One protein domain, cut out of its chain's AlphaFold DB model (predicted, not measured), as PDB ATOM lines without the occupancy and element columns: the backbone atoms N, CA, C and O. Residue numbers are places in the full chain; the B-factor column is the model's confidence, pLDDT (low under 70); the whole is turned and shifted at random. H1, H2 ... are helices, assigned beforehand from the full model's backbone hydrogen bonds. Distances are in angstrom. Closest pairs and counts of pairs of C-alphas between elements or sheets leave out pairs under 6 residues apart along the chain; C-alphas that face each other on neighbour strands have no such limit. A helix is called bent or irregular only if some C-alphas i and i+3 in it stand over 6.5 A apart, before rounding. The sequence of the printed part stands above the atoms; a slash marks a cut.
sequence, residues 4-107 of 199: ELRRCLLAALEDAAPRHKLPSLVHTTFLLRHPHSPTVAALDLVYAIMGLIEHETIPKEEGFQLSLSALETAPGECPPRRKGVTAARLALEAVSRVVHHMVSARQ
ATOM      1  N   GLU A   4      92.768  69.063  91.828       91.69
ATOM      2  CA  GLU A   4      94.148  69.248  91.366       91.69
ATOM      3  C   GLU A   4      94.510  68.223  90.295       91.69
ATOM      4  O   GLU A   4      94.965  68.575  89.204       91.69
ATOM      5  N   LEU A   5      94.182  66.955  90.549       91.38
ATOM      6  CA  LEU A   5      94.438  65.881  89.601       91.38
ATOM      7  C   LEU A   5      93.650  66.082  88.299       91.38
ATOM      8  O   LEU A   5      94.190  65.854  87.221       91.38
ATOM      9  N   ARG A   6      92.409  66.590  88.361       87.75
ATOM     10  CA  ARG A   6      91.628  66.927  87.156       87.75
ATOM     11  C   ARG A   6      92.295  68.018  86.308       87.75
ATOM     12  O   ARG A   6      92.199  67.956  85.087       87.75
ATOM     13  N   ARG A   7      92.940  69.006  86.934       89.88
ATOM     14  CA  ARG A   7      93.614  70.109  86.225       89.88
ATOM     15  C   ARG A   7      94.901  69.650  85.543       89.88
ATOM     16  O   ARG A   7      95.163  70.065  84.422       89.88
ATOM     17  N   CYS A   8      95.664  68.773  86.192       93.25
ATOM     18  CA  CYS A   8      96.966  68.326  85.690       93.25
ATOM     19  C   CYS A   8      96.894  67.109  84.748       93.25
ATOM     20  O   CYS A   8      97.876  66.806  84.076       93.25
ATOM     21  N   LEU A   9      95.753  66.413  84.676       89.56
ATOM     22  CA  LEU A   9      95.614  65.147  83.945       89.56
ATOM     23  C   LEU A   9      95.956  65.246  82.453       89.56
ATOM     24  O   LEU A   9      96.637  64.366  81.938       89.56
ATOM     25  N   LEU A  10      95.505  66.297  81.763       87.19
ATOM     26  CA  LEU A  10      95.772  66.449  80.327       87.19
ATOM     27  C   LEU A  10      97.268  66.632  80.055       87.19
ATOM     28  O   LEU A  10      97.835  65.881  79.267       87.19
ATOM     29  N   ALA A  11      97.916  67.546  80.782       89.75
ATOM     30  CA  ALA A  11      99.351  67.789  80.653       89.75
ATOM     31  C   ALA A  11     100.182  66.537  80.993       89.75
ATOM     32  O   ALA A  11     101.128  66.200  80.285       89.75
ATOM     33  N   ALA A  12      99.796  65.803  82.043       89.50
ATOM     34  CA  ALA A  12     100.471  64.566  82.429       89.50
ATOM     35  C   ALA A  12     100.340  63.462  81.361       89.50
ATOM     36  O   ALA A  12     101.286  62.710  81.127       89.50
ATOM     37  N   LEU A  13      99.181  63.355  80.702       87.69
ATOM     38  CA  LEU A  13      98.963  62.380  79.631       87.69
ATOM     39  C   LEU A  13      99.729  62.732  78.352       87.69
ATOM     40  O   LEU A  13     100.256  61.828  77.704       87.69
ATOM     41  N   GLU A  14      99.817  64.014  78.002       88.25
ATOM     42  CA  GLU A  14     100.601  64.485  76.854       88.25
ATOM     43  C   GLU A  14     102.095  64.172  77.014       88.25
ATOM     44  O   GLU A  14     102.723  63.697  76.070       88.25
ATOM     45  N   ASP A  15     102.647  64.342  78.219       90.00
ATOM     46  CA  ASP A  15     104.041  64.000  78.530       90.00
ATOM     47  C   ASP A  15     104.287  62.473  78.578       90.00
ATOM     48  O   ASP A  15     105.342  61.974  78.172       90.00
ATOM     49  N   ALA A  16     103.297  61.690  79.020       89.25
ATOM     50  CA  ALA A  16     103.402  60.230  79.081       89.25
ATOM     51  C   ALA A  16     103.242  59.539  77.710       89.25
ATOM     52  O   ALA A  16     103.866  58.501  77.468       89.25
ATOM     53  N   ALA A  17     102.431  60.088  76.801       87.75
ATOM     54  CA  ALA A  17     102.129  59.488  75.499       87.75
ATOM     55  C   ALA A  17     103.365  59.110  74.650       87.75
ATOM     56  O   ALA A  17     103.436  57.953  74.208       87.75
ATOM     57  N   PRO A  18     104.368  59.995  74.443       87.75
ATOM     58  CA  PRO A  18     105.542  59.655  73.641       87.75
ATOM     59  C   PRO A  18     106.406  58.578  74.306       87.75
ATOM     60  O   PRO A  18     106.974  57.734  73.610       87.75
ATOM     61  N   ARG A  19     106.454  58.535  75.645       92.00
ATOM     62  CA  ARG A  19     107.239  57.541  76.404       92.00
ATOM     63  C   ARG A  19     106.749  56.117  76.149       92.00
ATOM     64  O   ARG A  19     107.548  55.189  76.062       92.00
ATOM     65  N   HIS A  20     105.439  55.957  75.980       88.56
ATOM     66  CA  HIS A  20     104.794  54.663  75.758       88.56
ATOM     67  C   HIS A  20     104.493  54.359  74.285       88.56
ATOM     68  O   HIS A  20     103.836  53.359  74.001       88.56
ATOM     69  N   LYS A  21     104.977  55.184  73.340       87.62
ATOM     70  CA  LYS A  21     104.691  55.054  71.896       87.62
ATOM     71  C   LYS A  21     103.186  55.000  71.597       87.62
ATOM     72  O   LYS A  21     102.747  54.278  70.700       87.62
ATOM     73  N   LEU A  22     102.391  55.735  72.375       82.25
ATOM     74  CA  LEU A  22     100.953  55.821  72.161       82.25
ATOM     75  C   LEU A  22     100.657  56.761  70.982       82.25
ATOM     76  O   LEU A  22     101.389  57.732  70.775       82.25
ATOM     77  N   PRO A  23      99.599  56.490  70.195       81.81
ATOM     78  CA  PRO A  23      99.131  57.427  69.180       81.81
ATOM     79  C   PRO A  23      98.680  58.745  69.828       81.81
ATOM     80  O   PRO A  23      98.479  58.806  71.042       81.81
ATOM     81  N   SER A  24      98.487  59.789  69.016       78.56
ATOM     82  CA  SER A  24      98.001  61.089  69.490       78.56
ATOM     83  C   SER A  24      96.721  60.916  70.311       78.56
ATOM     84  O   SER A  24      95.686  60.517  69.782       78.56
ATOM     85  N   LEU A  25      96.806  61.180  71.616       78.69
ATOM     86  CA  LEU A  25      95.685  61.010  72.545       78.69
ATOM     87  C   LEU A  25      94.715  62.197  72.483       78.69
ATOM     88  O   LEU A  25      93.518  62.044  72.731       78.69
ATOM     89  N   VAL A  26      95.225  63.379  72.135       82.62
ATOM     90  CA  VAL A  26      94.486  64.641  72.196       82.62
ATOM     91  C   VAL A  26      93.905  64.983  70.834       82.62
ATOM     92  O   VAL A  26      94.601  64.986  69.822       82.62
ATOM     93  N   HIS A  27      92.607  65.280  70.833       85.00
ATOM     94  CA  HIS A  27      91.846  65.660  69.652       85.00
ATOM     95  C   HIS A  27      90.971  66.867  69.987       85.00
ATOM     96  O   HIS A  27      90.438  66.979  71.094       85.00
ATOM     97  N   THR A  28      90.790  67.762  69.020       87.75
ATOM     98  CA  THR A  28      89.900  68.916  69.162       87.75
ATOM     99  C   THR A  28      88.446  68.453  69.163       87.75
ATOM    100  O   THR A  28      87.988  67.840  68.199       87.75
ATOM    101  N   THR A  29      87.715  68.738  70.239       91.25
ATOM    102  CA  THR A  29      86.306  68.353  70.405       91.25
ATOM    103  C   THR A  29      85.506  69.478  71.062       91.25
ATOM    104  O   THR A  29      86.073  70.453  71.554       91.25
ATOM    105  N   PHE A  30      84.178  69.347  71.060       92.12
ATOM    106  CA  PHE A  30      83.260  70.327  71.636       92.12
ATOM    107  C   PHE A  30      82.664  69.823  72.954       92.12
ATOM    108  O   PHE A  30      82.393  68.627  73.111       92.12
ATOM    109  N   LEU A  31      82.428  70.749  73.884       91.12
ATOM    110  CA  LEU A  31      81.787  70.488  75.172       91.12
ATOM    111  C   LEU A  31      80.498  71.304  75.282       91.12
ATOM    112  O   LEU A  31      80.503  72.515  75.068       91.12
ATOM    113  N   LEU A  32      79.409  70.647  75.667       87.62
ATOM    114  CA  LEU A  32      78.143  71.287  75.999       87.62
ATOM    115  C   LEU A  32      78.100  71.570  77.503       87.62
ATOM    116  O   LEU A  32      78.273  70.663  78.322       87.62
ATOM    117  N   ARG A  33      77.856  72.827  77.880       87.50
ATOM    118  CA  ARG A  33      77.757  73.262  79.278       87.50
ATOM    119  C   ARG A  33      76.467  74.042  79.485       87.50
ATOM    120  O   ARG A  33      76.300  75.097  78.882       87.50
ATOM    121  N   HIS A  34      75.608  73.563  80.381       84.06
ATOM    122  CA  HIS A  34      74.481  74.352  80.876       84.06
ATOM    123  C   HIS A  34      74.740  74.818  82.316       84.06
ATOM    124  O   HIS A  34      75.530  74.201  83.038       84.06
ATOM    125  N   PRO A  35      74.087  75.907  82.757       82.44
ATOM    126  CA  PRO A  35      74.084  76.293  84.162       82.44
ATOM    127  C   PRO A  35      73.547  75.149  85.029       82.44
ATOM    128  O   PRO A  35      72.530  74.547  84.695       82.44
ATOM    129  N   HIS A  36      74.221  74.859  86.144       79.88
ATOM    130  CA  HIS A  36      73.811  73.844  87.129       79.88
ATOM    131  C   HIS A  36      73.731  72.391  86.618       79.88
ATOM    132  O   HIS A  36      73.196  71.533  87.316       79.88
ATOM    133  N   SER A  37      74.296  72.078  85.445       81.38
ATOM    134  CA  SER A  37      74.390  70.707  84.933       81.38
ATOM    135  C   SER A  37      75.845  70.319  84.627       81.38
ATOM    136  O   SER A  37      76.697  71.194  84.423       81.38
ATOM    137  N   PRO A  38      76.181  69.014  84.637       82.31
ATOM    138  CA  PRO A  38      77.525  68.574  84.293       82.31
ATOM    139  C   PRO A  38      77.828  68.865  82.820       82.31
ATOM    140  O   PRO A  38      76.962  68.750  81.954       82.31
ATOM    141  N   THR A  39      79.085  69.201  82.532       86.75
ATOM    142  CA  THR A  39      79.576  69.351  81.159       86.75
ATOM    143  C   THR A  39      79.516  68.015  80.431       86.75
ATOM    144  O   THR A  39      79.995  67.011  80.958       86.75
ATOM    145  N   VAL A  40      78.975  68.012  79.218       87.06
ATOM    146  CA  VAL A  40      78.849  66.815  78.381       87.06
ATOM    147  C   VAL A  40      79.777  66.955  77.183       87.06
ATOM    148  O   VAL A  40      79.727  67.963  76.479       87.06
ATOM    149  N   ALA A  41      80.625  65.957  76.941       90.00
ATOM    150  CA  ALA A  41      81.443  65.926  75.738       90.00
ATOM    151  C   ALA A  41      80.604  65.509  74.524       90.00
ATOM    152  O   ALA A  41      79.759  64.618  74.624       90.00
ATOM    153  N   ALA A  42      80.869  66.113  73.363       89.56
ATOM    154  CA  ALA A  42      80.188  65.746  72.120       89.56
ATOM    155  C   ALA A  42      80.327  64.244  71.813       89.56
ATOM    156  O   ALA A  42      79.368  63.600  71.398       89.56
ATOM    157  N   LEU A  43      81.503  63.670  72.088       90.06
ATOM    158  CA  LEU A  43      81.776  62.253  71.858       90.06
ATOM    159  C   LEU A  43      80.937  61.330  72.759       90.06
ATOM    160  O   LEU A  43      80.428  60.317  72.287       90.06
ATOM    161  N   ASP A  44      80.737  61.698  74.027       88.88
ATOM    162  CA  ASP A  44      79.912  60.919  74.959       88.88
ATOM    163  C   ASP A  44      78.451  60.864  74.498       88.88
ATOM    164  O   ASP A  44      77.786  59.838  74.646       88.88
ATOM    165  N   LEU A  45      77.956  61.955  73.905       89.44
ATOM    166  CA  LEU A  45      76.606  62.024  73.354       89.44
ATOM    167  C   LEU A  45      76.447  61.113  72.131       89.44
ATOM    168  O   LEU A  45      75.452  60.397  72.034       89.44
ATOM    169  N   VAL A  46      77.444  61.084  71.243       90.25
ATOM    170  CA  VAL A  46      77.465  60.178  70.082       90.25
ATOM    171  C   VAL A  46      77.416  58.721  70.541       90.25
ATOM    172  O   VAL A  46      76.558  57.967  70.082       90.25
ATOM    173  N   TYR A  47      78.266  58.330  71.497       88.56
ATOM    174  CA  TYR A  47      78.239  56.970  72.041       88.56
ATOM    175  C   TYR A  47      76.920  56.642  72.741       88.56
ATOM    176  O   TYR A  47      76.428  55.525  72.603       88.56
ATOM    177  N   ALA A  48      76.320  57.597  73.455       88.81
ATOM    178  CA  ALA A  48      75.028  57.391  74.100       88.81
ATOM    179  C   ALA A  48      73.907  57.135  73.080       88.81
ATOM    180  O   ALA A  48      73.119  56.212  73.267       88.81
ATOM    181  N   ILE A  49      73.864  57.910  71.992       89.81
ATOM    182  CA  ILE A  49      72.901  57.732  70.895       89.81
ATOM    183  C   ILE A  49      73.105  56.377  70.219       89.81
ATOM    184  O   ILE A  49      72.152  55.623  70.044       89.81
ATOM    185  N   MET A  50      74.354  56.023  69.909       86.12
ATOM    186  CA  MET A  50      74.677  54.708  69.353       86.12
ATOM    187  C   MET A  50      74.218  53.584  70.290       86.12
ATOM    188  O   MET A  50      73.561  52.648  69.847       86.12
ATOM    189  N   GLY A  51      74.473  53.708  71.594       84.50
ATOM    190  CA  GLY A  51      74.038  52.735  72.596       84.50
ATOM    191  C   GLY A  51      72.516  52.564  72.680       84.50
ATOM    192  O   GLY A  51      72.054  51.451  72.913       84.50
ATOM    193  N   LEU A  52      71.732  53.628  72.463       87.31
ATOM    194  CA  LEU A  52      70.262  53.565  72.442       87.31
ATOM    195  C   LEU A  52      69.726  52.884  71.178       87.31
ATOM    196  O   LEU A  52      68.839  52.036  71.269       87.31
ATOM    197  N   ILE A  53      70.278  53.220  70.009       85.25
ATOM    198  CA  ILE A  53      69.871  52.632  68.721       85.25
ATOM    199  C   ILE A  53      70.247  51.147  68.655       85.25
ATOM    200  O   ILE A  53      69.511  50.327  68.100       85.25
ATOM    201  N   GLU A  54      71.386  50.777  69.235       78.88
ATOM    202  CA  GLU A  54      71.906  49.409  69.196       78.88
ATOM    203  C   GLU A  54      71.403  48.521  70.339       78.88
ATOM    204  O   GLU A  54      71.707  47.328  70.361       78.88
ATOM    205  N   HIS A  55      70.610  49.071  71.260       78.38
ATOM    206  CA  HIS A  55      70.158  48.348  72.441       78.38
ATOM    207  C   HIS A  55      69.300  47.128  72.081       78.38
ATOM    208  O   HIS A  55      68.301  47.248  71.373       78.38
ATOM    209  N   GLU A  56      69.645  45.956  72.618       72.00
ATOM    210  CA  GLU A  56      68.992  44.692  72.249       72.00
ATOM    211  C   GLU A  56      67.514  44.651  72.652       72.00
ATOM    212  O   GLU A  56      66.672  44.197  71.881       72.00
ATOM    213  N   THR A  57      67.187  45.172  73.838       79.31
ATOM    214  CA  THR A  57      65.829  45.083  74.400       79.31
ATOM    215  C   THR A  57      64.863  46.140  73.869       79.31
ATOM    216  O   THR A  57      63.663  45.997  74.071       79.31
ATOM    217  N   ILE A  58      65.362  47.222  73.260       79.50
ATOM    218  CA  ILE A  58      64.527  48.353  72.832       79.50
ATOM    219  C   ILE A  58      64.187  48.153  71.348       79.50
ATOM    220  O   ILE A  58      65.105  47.902  70.550       79.50
ATOM    221  N   PRO A  59      62.905  48.244  70.946       85.44
ATOM    222  CA  PRO A  59      62.528  48.172  69.540       85.44
ATOM    223  C   PRO A  59      63.146  49.337  68.754       85.44
ATOM    224  O   PRO A  59      63.434  50.399  69.300       85.44
ATOM    225  N   LYS A  60      63.376  49.145  67.449       78.62
ATOM    226  CA  LYS A  60      64.125  50.108  66.617       78.62
ATOM    227  C   LYS A  60      63.499  51.506  66.616       78.62
ATOM    228  O   LYS A  60      64.215  52.498  66.706       78.62
ATOM    229  N   GLU A  61      62.176  51.563  66.525       86.00
ATOM    230  CA  GLU A  61      61.408  52.810  66.467       86.00
ATOM    231  C   GLU A  61      61.528  53.599  67.775       86.00
ATOM    232  O   GLU A  61      61.872  54.780  67.764       86.00
ATOM    233  N   GLU A  62      61.354  52.921  68.911       87.50
ATOM    234  CA  GLU A  62      61.496  53.529  70.236       87.50
ATOM    235  C   GLU A  62      62.951  53.934  70.511       87.50
ATOM    236  O   GLU A  62      63.206  55.016  71.031       87.50
ATOM    237  N   GLY A  63      63.928  53.120  70.097       86.94
ATOM    238  CA  GLY A  63      65.350  53.451  70.218       86.94
ATOM    239  C   GLY A  63      65.718  54.725  69.454       86.94
ATOM    240  O   GLY A  63      66.485  55.553  69.955       86.94
ATOM    241  N   PHE A  64      65.125  54.931  68.276       89.38
ATOM    242  CA  PHE A  64      65.294  56.156  67.498       89.38
ATOM    243  C   PHE A  64      64.649  57.368  68.186       89.38
ATOM    244  O   PHE A  64      65.296  58.402  68.337       89.38
ATOM    245  N   GLN A  65      63.421  57.236  68.696       91.44
ATOM    246  CA  GLN A  65      62.746  58.307  69.443       91.44
ATOM    247  C   GLN A  65      63.487  58.683  70.738       91.44
ATOM    248  O   GLN A  65      63.679  59.863  71.042       91.44
ATOM    249  N   LEU A  66      63.981  57.691  71.484       89.88
ATOM    250  CA  LEU A  66      64.810  57.904  72.672       89.88
ATOM    251  C   LEU A  66      66.132  58.602  72.332       89.88
ATOM    252  O   LEU A  66      66.629  59.406  73.116       89.88
ATOM    253  N   SER A  67      66.690  58.332  71.154       89.69
ATOM    254  CA  SER A  67      67.897  59.008  70.677       89.69
ATOM    255  C   SER A  67      67.643  60.473  70.332       89.69
ATOM    256  O   SER A  67      68.459  61.326  70.674       89.69
ATOM    257  N   LEU A  68      66.500  60.784  69.713       90.00
ATOM    258  CA  LEU A  68      66.098  62.164  69.430       90.00
ATOM    259  C   LEU A  68      65.834  62.948  70.720       90.00
ATOM    260  O   LEU A  68      66.374  64.036  70.890       90.00
ATOM    261  N   SER A  69      65.106  62.363  71.674       89.69
ATOM    262  CA  SER A  69      64.897  62.992  72.989       89.69
ATOM    263  C   SER A  69      66.193  63.152  73.797       89.69
ATOM    264  O   SER A  69      66.305  64.053  74.621       89.69
ATOM    265  N   ALA A  70      67.219  62.326  73.555       87.31
ATOM    266  CA  ALA A  70      68.534  62.500  74.177       87.31
ATOM    267  C   ALA A  70      69.324  63.706  73.629       87.31
ATOM    268  O   ALA A  70      70.244  64.173  74.307       87.31
ATOM    269  N   LEU A  71      68.983  64.197  72.429       86.56
ATOM    270  CA  LEU A  71      69.568  65.395  71.811       86.56
ATOM    271  C   LEU A  71      68.897  66.694  72.266       86.56
ATOM    272  O   LEU A  71      69.447  67.772  72.032       86.56
ATOM    273  N   GLU A  72      67.727  66.614  72.898       83.31
ATOM    274  CA  GLU A  72      67.021  67.794  73.382       83.31
ATOM    275  C   GLU A  72      67.886  68.555  74.395       83.31
ATOM    276  O   GLU A  72      68.379  68.011  75.384       83.31
ATOM    277  N   THR A  73      68.070  69.852  74.147       75.69
ATOM    278  CA  THR A  73      68.920  70.750  74.947       75.69
ATOM    279  C   THR A  73      68.203  71.311  76.174       75.69
ATOM    280  O   THR A  73      68.662  72.290  76.773       75.69
ATOM    281  N   ALA A  74      67.078  70.702  76.553       76.94
ATOM    282  CA  ALA A  74      66.302  71.117  77.706       76.94
ATOM    283  C   ALA A  74      67.177  71.069  78.975       76.94
ATOM    284  O   ALA A  74      67.888  70.085  79.213       76.94
ATOM    285  N   PRO A  75      67.161  72.130  79.800       66.50
ATOM    286  CA  PRO A  75      67.947  72.157  81.021       66.50
ATOM    287  C   PRO A  75      67.392  71.127  82.013       66.50
ATOM    288  O   PRO A  75      66.251  71.233  82.454       66.50
ATOM    289  N   GLY A  76      68.200  70.129  82.377       71.75
ATOM    290  CA  GLY A  76      67.815  69.125  83.369       71.75
ATOM    291  C   GLY A  76      68.537  67.789  83.221       71.75
ATOM    292  O   GLY A  76      69.435  67.610  82.393       71.75
ATOM    293  N   GLU A  77      68.151  66.831  84.064       72.44
ATOM    294  CA  GLU A  77      68.572  65.444  83.908       72.44
ATOM    295  C   GLU A  77      67.755  64.783  82.800       72.44
ATOM    296  O   GLU A  77      66.555  64.582  82.942       72.44
ATOM    297  N   CYS A  78      68.412  64.407  81.704       81.00
ATOM    298  CA  CYS A  78      67.775  63.653  80.631       81.00
ATOM    299  C   CYS A  78      67.873  62.144  80.944       81.00
ATOM    300  O   CYS A  78      68.960  61.565  80.775       81.00
ATOM    301  N   PRO A  79      66.786  61.466  81.370       86.75
ATOM    302  CA  PRO A  79      66.800  60.020  81.569       86.75
ATOM    303  C   PRO A  79      67.231  59.215  80.328       86.75
ATOM    304  O   PRO A  79      68.007  58.272  80.521       86.75
ATOM    305  N   PRO A  80      66.846  59.550  79.070       88.19
ATOM    306  CA  PRO A  80      67.307  58.786  77.909       88.19
ATOM    307  C   PRO A  80      68.823  58.887  77.727       88.19
ATOM    308  O   PRO A  80      69.474  57.878  77.466       88.19
ATOM    309  N   ARG A  81      69.421  60.059  77.981       88.06
ATOM    310  CA  ARG A  81      70.878  60.243  77.897       88.06
ATOM    311  C   ARG A  81      71.616  59.353  78.894       88.06
ATOM    312  O   ARG A  81      72.600  58.717  78.531       88.06
ATOM    313  N   ARG A  82      71.132  59.255  80.138       88.69
ATOM    314  CA  ARG A  82      71.715  58.351  81.147       88.69
ATOM    315  C   ARG A  82      71.623  56.885  80.725       88.69
ATOM    316  O   ARG A  82      72.634  56.190  80.790       88.69
ATOM    317  N   LYS A  83      70.451  56.450  80.248       89.44
ATOM    318  CA  LYS A  83      70.245  55.088  79.725       89.44
ATOM    319  C   LYS A  83      71.186  54.786  78.553       89.44
ATOM    320  O   LYS A  83      71.807  53.725  78.525       89.44
ATOM    321  N   GLY A  84      71.357  55.740  77.638       88.94
ATOM    322  CA  GLY A  84      72.276  55.619  76.508       88.94
ATOM    323  C   GLY A  84      73.732  55.480  76.936       88.94
ATOM    324  O   GLY A  84      74.429  54.594  76.456       88.94
ATOM    325  N   VAL A  85      74.184  56.279  77.908       89.50
ATOM    326  CA  VAL A  85      75.552  56.168  78.449       89.50
ATOM    327  C   VAL A  85      75.782  54.807  79.113       89.50
ATOM    328  O   VAL A  85      76.835  54.200  78.912       89.50
ATOM    329  N   THR A  86      74.817  54.292  79.883       90.38
ATOM    330  CA  THR A  86      74.942  52.957  80.493       90.38
ATOM    331  C   THR A  86      74.972  51.851  79.442       90.38
ATOM    332  O   THR A  86      75.817  50.960  79.524       90.38
ATOM    333  N   ALA A  87      74.122  51.942  78.417       87.38
ATOM    334  CA  ALA A  87      74.105  51.002  77.303       87.38
ATOM    335  C   ALA A  87      75.431  51.008  76.530       87.38
ATOM    336  O   ALA A  87      76.003  49.953  76.265       87.38
ATOM    337  N   ALA A  88      75.967  52.196  76.237       87.12
ATOM    338  CA  ALA A  88      77.237  52.355  75.538       87.12
ATOM    339  C   ALA A  88      78.410  51.741  76.315       87.12
ATOM    340  O   ALA A  88      79.269  51.089  75.723       87.12
ATOM    341  N   ARG A  89      78.437  51.891  77.647       88.19
ATOM    342  CA  ARG A  89      79.455  51.258  78.504       88.19
ATOM    343  C   ARG A  89      79.388  49.737  78.442       88.19
ATOM    344  O   ARG A  89      80.409  49.100  78.198       88.19
ATOM    345  N   LEU A  90      78.192  49.167  78.593       85.25
ATOM    346  CA  LEU A  90      77.991  47.718  78.505       85.25
ATOM    347  C   LEU A  90      78.400  47.174  77.131       85.25
ATOM    348  O   LEU A  90      79.026  46.117  77.044       85.25
ATOM    349  N   ALA A  91      78.102  47.917  76.063       80.75
ATOM    350  CA  ALA A  91      78.519  47.573  74.711       80.75
ATOM    351  C   ALA A  91      80.049  47.624  74.546       80.75
ATOM    352  O   ALA A  91      80.632  46.668  74.039       80.75
ATOM    353  N   LEU A  92      80.726  48.675  75.028       81.94
ATOM    354  CA  LEU A  92      82.195  48.775  74.999       81.94
ATOM    355  C   LEU A  92      82.867  47.634  75.782       81.94
ATOM    356  O   LEU A  92      83.834  47.039  75.302       81.94
ATOM    357  N   GLU A  93      82.337  47.282  76.954       83.88
ATOM    358  CA  GLU A  93      82.814  46.141  77.743       83.88
ATOM    359  C   GLU A  93      82.610  44.811  77.009       83.88
ATOM    360  O   GLU A  93      83.508  43.966  76.977       83.88
ATOM    361  N   ALA A  94      81.442  44.614  76.392       79.19
ATOM    362  CA  ALA A  94      81.165  43.428  75.590       79.19
ATOM    363  C   ALA A  94      82.145  43.306  74.417       79.19
ATOM    364  O   ALA A  94      82.706  42.231  74.202       79.19
ATOM    365  N   VAL A  95      82.420  44.408  73.718       78.50
ATOM    366  CA  VAL A  95      83.382  44.420  72.615       78.50
ATOM    367  C   VAL A  95      84.796  44.105  73.111       78.50
ATOM    368  O   VAL A  95      85.466  43.260  72.517       78.50
ATOM    369  N   SER A  96      85.239  44.692  74.227       79.19
ATOM    370  CA  SER A  96      86.545  44.376  74.825       79.19
ATOM    371  C   SER A  96      86.679  42.884  75.162       79.19
ATOM    372  O   SER A  96      87.685  42.260  74.818       79.19
ATOM    373  N   ARG A  97      85.634  42.270  75.739       81.88
ATOM    374  CA  ARG A  97      85.597  40.823  76.024       81.88
ATOM    375  C   ARG A  97      85.691  39.975  74.756       81.88
ATOM    376  O   ARG A  97      86.404  38.970  74.746       81.88
ATOM    377  N   VAL A  98      84.997  40.370  73.687       78.75
ATOM    378  CA  VAL A  98      85.058  39.668  72.397       78.75
ATOM    379  C   VAL A  98      86.460  39.769  71.805       78.75
ATOM    380  O   VAL A  98      87.034  38.738  71.469       78.75
ATOM    381  N   VAL A  99      87.048  40.967  71.741       78.38
ATOM    382  CA  VAL A  99      88.410  41.169  71.216       78.38
ATOM    383  C   VAL A  99      89.436  40.383  72.016       78.38
ATOM    384  O   VAL A  99      90.233  39.653  71.427       78.38
ATOM    385  N   HIS A 100      89.386  40.469  73.345       82.56
ATOM    386  CA  HIS A 100      90.287  39.720  74.211       82.56
ATOM    387  C   HIS A 100      90.218  38.220  73.919       82.56
ATOM    388  O   HIS A 100      91.250  37.575  73.742       82.56
ATOM    389  N   HIS A 101      89.006  37.679  73.787       80.62
ATOM    390  CA  HIS A 101      88.842  36.283  73.423       80.62
ATOM    391  C   HIS A 101      89.361  35.958  72.016       80.62
ATOM    392  O   HIS A 101      89.978  34.918  71.819       80.62
ATOM    393  N   MET A 102      89.091  36.797  71.016       78.81
ATOM    394  CA  MET A 102      89.543  36.536  69.644       78.81
ATOM    395  C   MET A 102      91.066  36.471  69.558       78.81
ATOM    396  O   MET A 102      91.608  35.604  68.871       78.81
ATOM    397  N   VAL A 103      91.744  37.359  70.286       80.38
ATOM    398  CA  VAL A 103      93.205  37.388  70.371       80.38
ATOM    399  C   VAL A 103      93.728  36.180  71.149       80.38
ATOM    400  O   VAL A 103      94.645  35.512  70.675       80.38
ATOM    401  N   SER A 104      93.137  35.846  72.302       84.12
ATOM    402  CA  SER A 104      93.597  34.715  73.119       84.12
ATOM    403  C   SER A 104      93.365  33.360  72.447       84.12
ATOM    404  O   SER A 104      94.233  32.492  72.499       84.12
ATOM    405  N   ALA A 105      92.244  33.199  71.740       84.44
ATOM    406  CA  ALA A 105      91.902  31.994  70.991       84.44
ATOM    407  C   ALA A 105      92.512  31.945  69.576       84.44
ATOM    408  O   ALA A 105      92.260  30.987  68.849       84.44
ATOM    409  N   ARG A 106      93.286  32.967  69.168       80.81
ATOM    410  CA  ARG A 106      93.911  33.087  67.835       80.81
ATOM    411  C   ARG A 106      92.932  32.852  66.673       80.81
ATOM    412  O   ARG A 106      93.275  32.230  65.676       80.81
ATOM    413  N   GLN A 107      91.710  33.372  66.790       78.38
ATOM    414  CA  GLN A 107      90.639  33.176  65.794       78.38
ATOM    415  C   GLN A 107      90.740  34.110  64.575       78.38
ATOM    416  O   GLN A 107      89.847  34.124  63.730       78.38
TER     417      GLN A 107
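This is residues 4 to 107 of the 199 residues of an uncharacterized protein of Operophtera brumata (winter moth) (UniProt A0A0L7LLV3). The helical hairpin of H2 and H3 packs across the first part of the long helix H4, whose residues 93 to 98 and 100 to 104 stick out; H1 lies off by itself beyond a long link. The 104 printed residues hold four named helices, H1 to H4 in chain order, and no named strand: all helix. The whole is loose, radius of gyration of the C-alphas 17.3 A, and flat, 46 by 45 by 21 A.

H4, residues 79 to 104, touches H2, residues 42 to 53, with residues 81 to 91 alone, about perpendicular at 84 degrees; closest C-alphas, Ala 48 and Gly 84, 4.1 A. H3, residues 60 to 71, touches H2 at a shallow tilt of 22 degrees, opposite ways; closest C-alphas, Ile 53 and Gly 63, 4.8 A. H3 touches H4 at a steep tilt of 65 degrees; closest C-alphas, Ala 70 and Arg 81, 4.9 A. H1, residues 4 to 19, is apart from H2, H3 and H4. Every O i to N i+4 pair is within hydrogen-bond range in H2, H3 and H4, 8 of 12 in H1.

H4 runs 37.8 A from C-alpha 79 (66.800, 60.020, 81.569) to C-alpha 104 (93.597, 34.715, 73.119). H2 and H3 each span 17.0 A. H1, 23.1 A from C-alpha 4 (94.148, 69.248, 91.366), is irregular: C-alphas 7 and 10 are 7.3 A apart.

The printed part has no cut; the farthest C-alphas, Pro 35 and Arg 106, are 50.3 A apart. The link from H1 to H2, residues 20 to 41, is long. Residue 75 is under pLDDT 70.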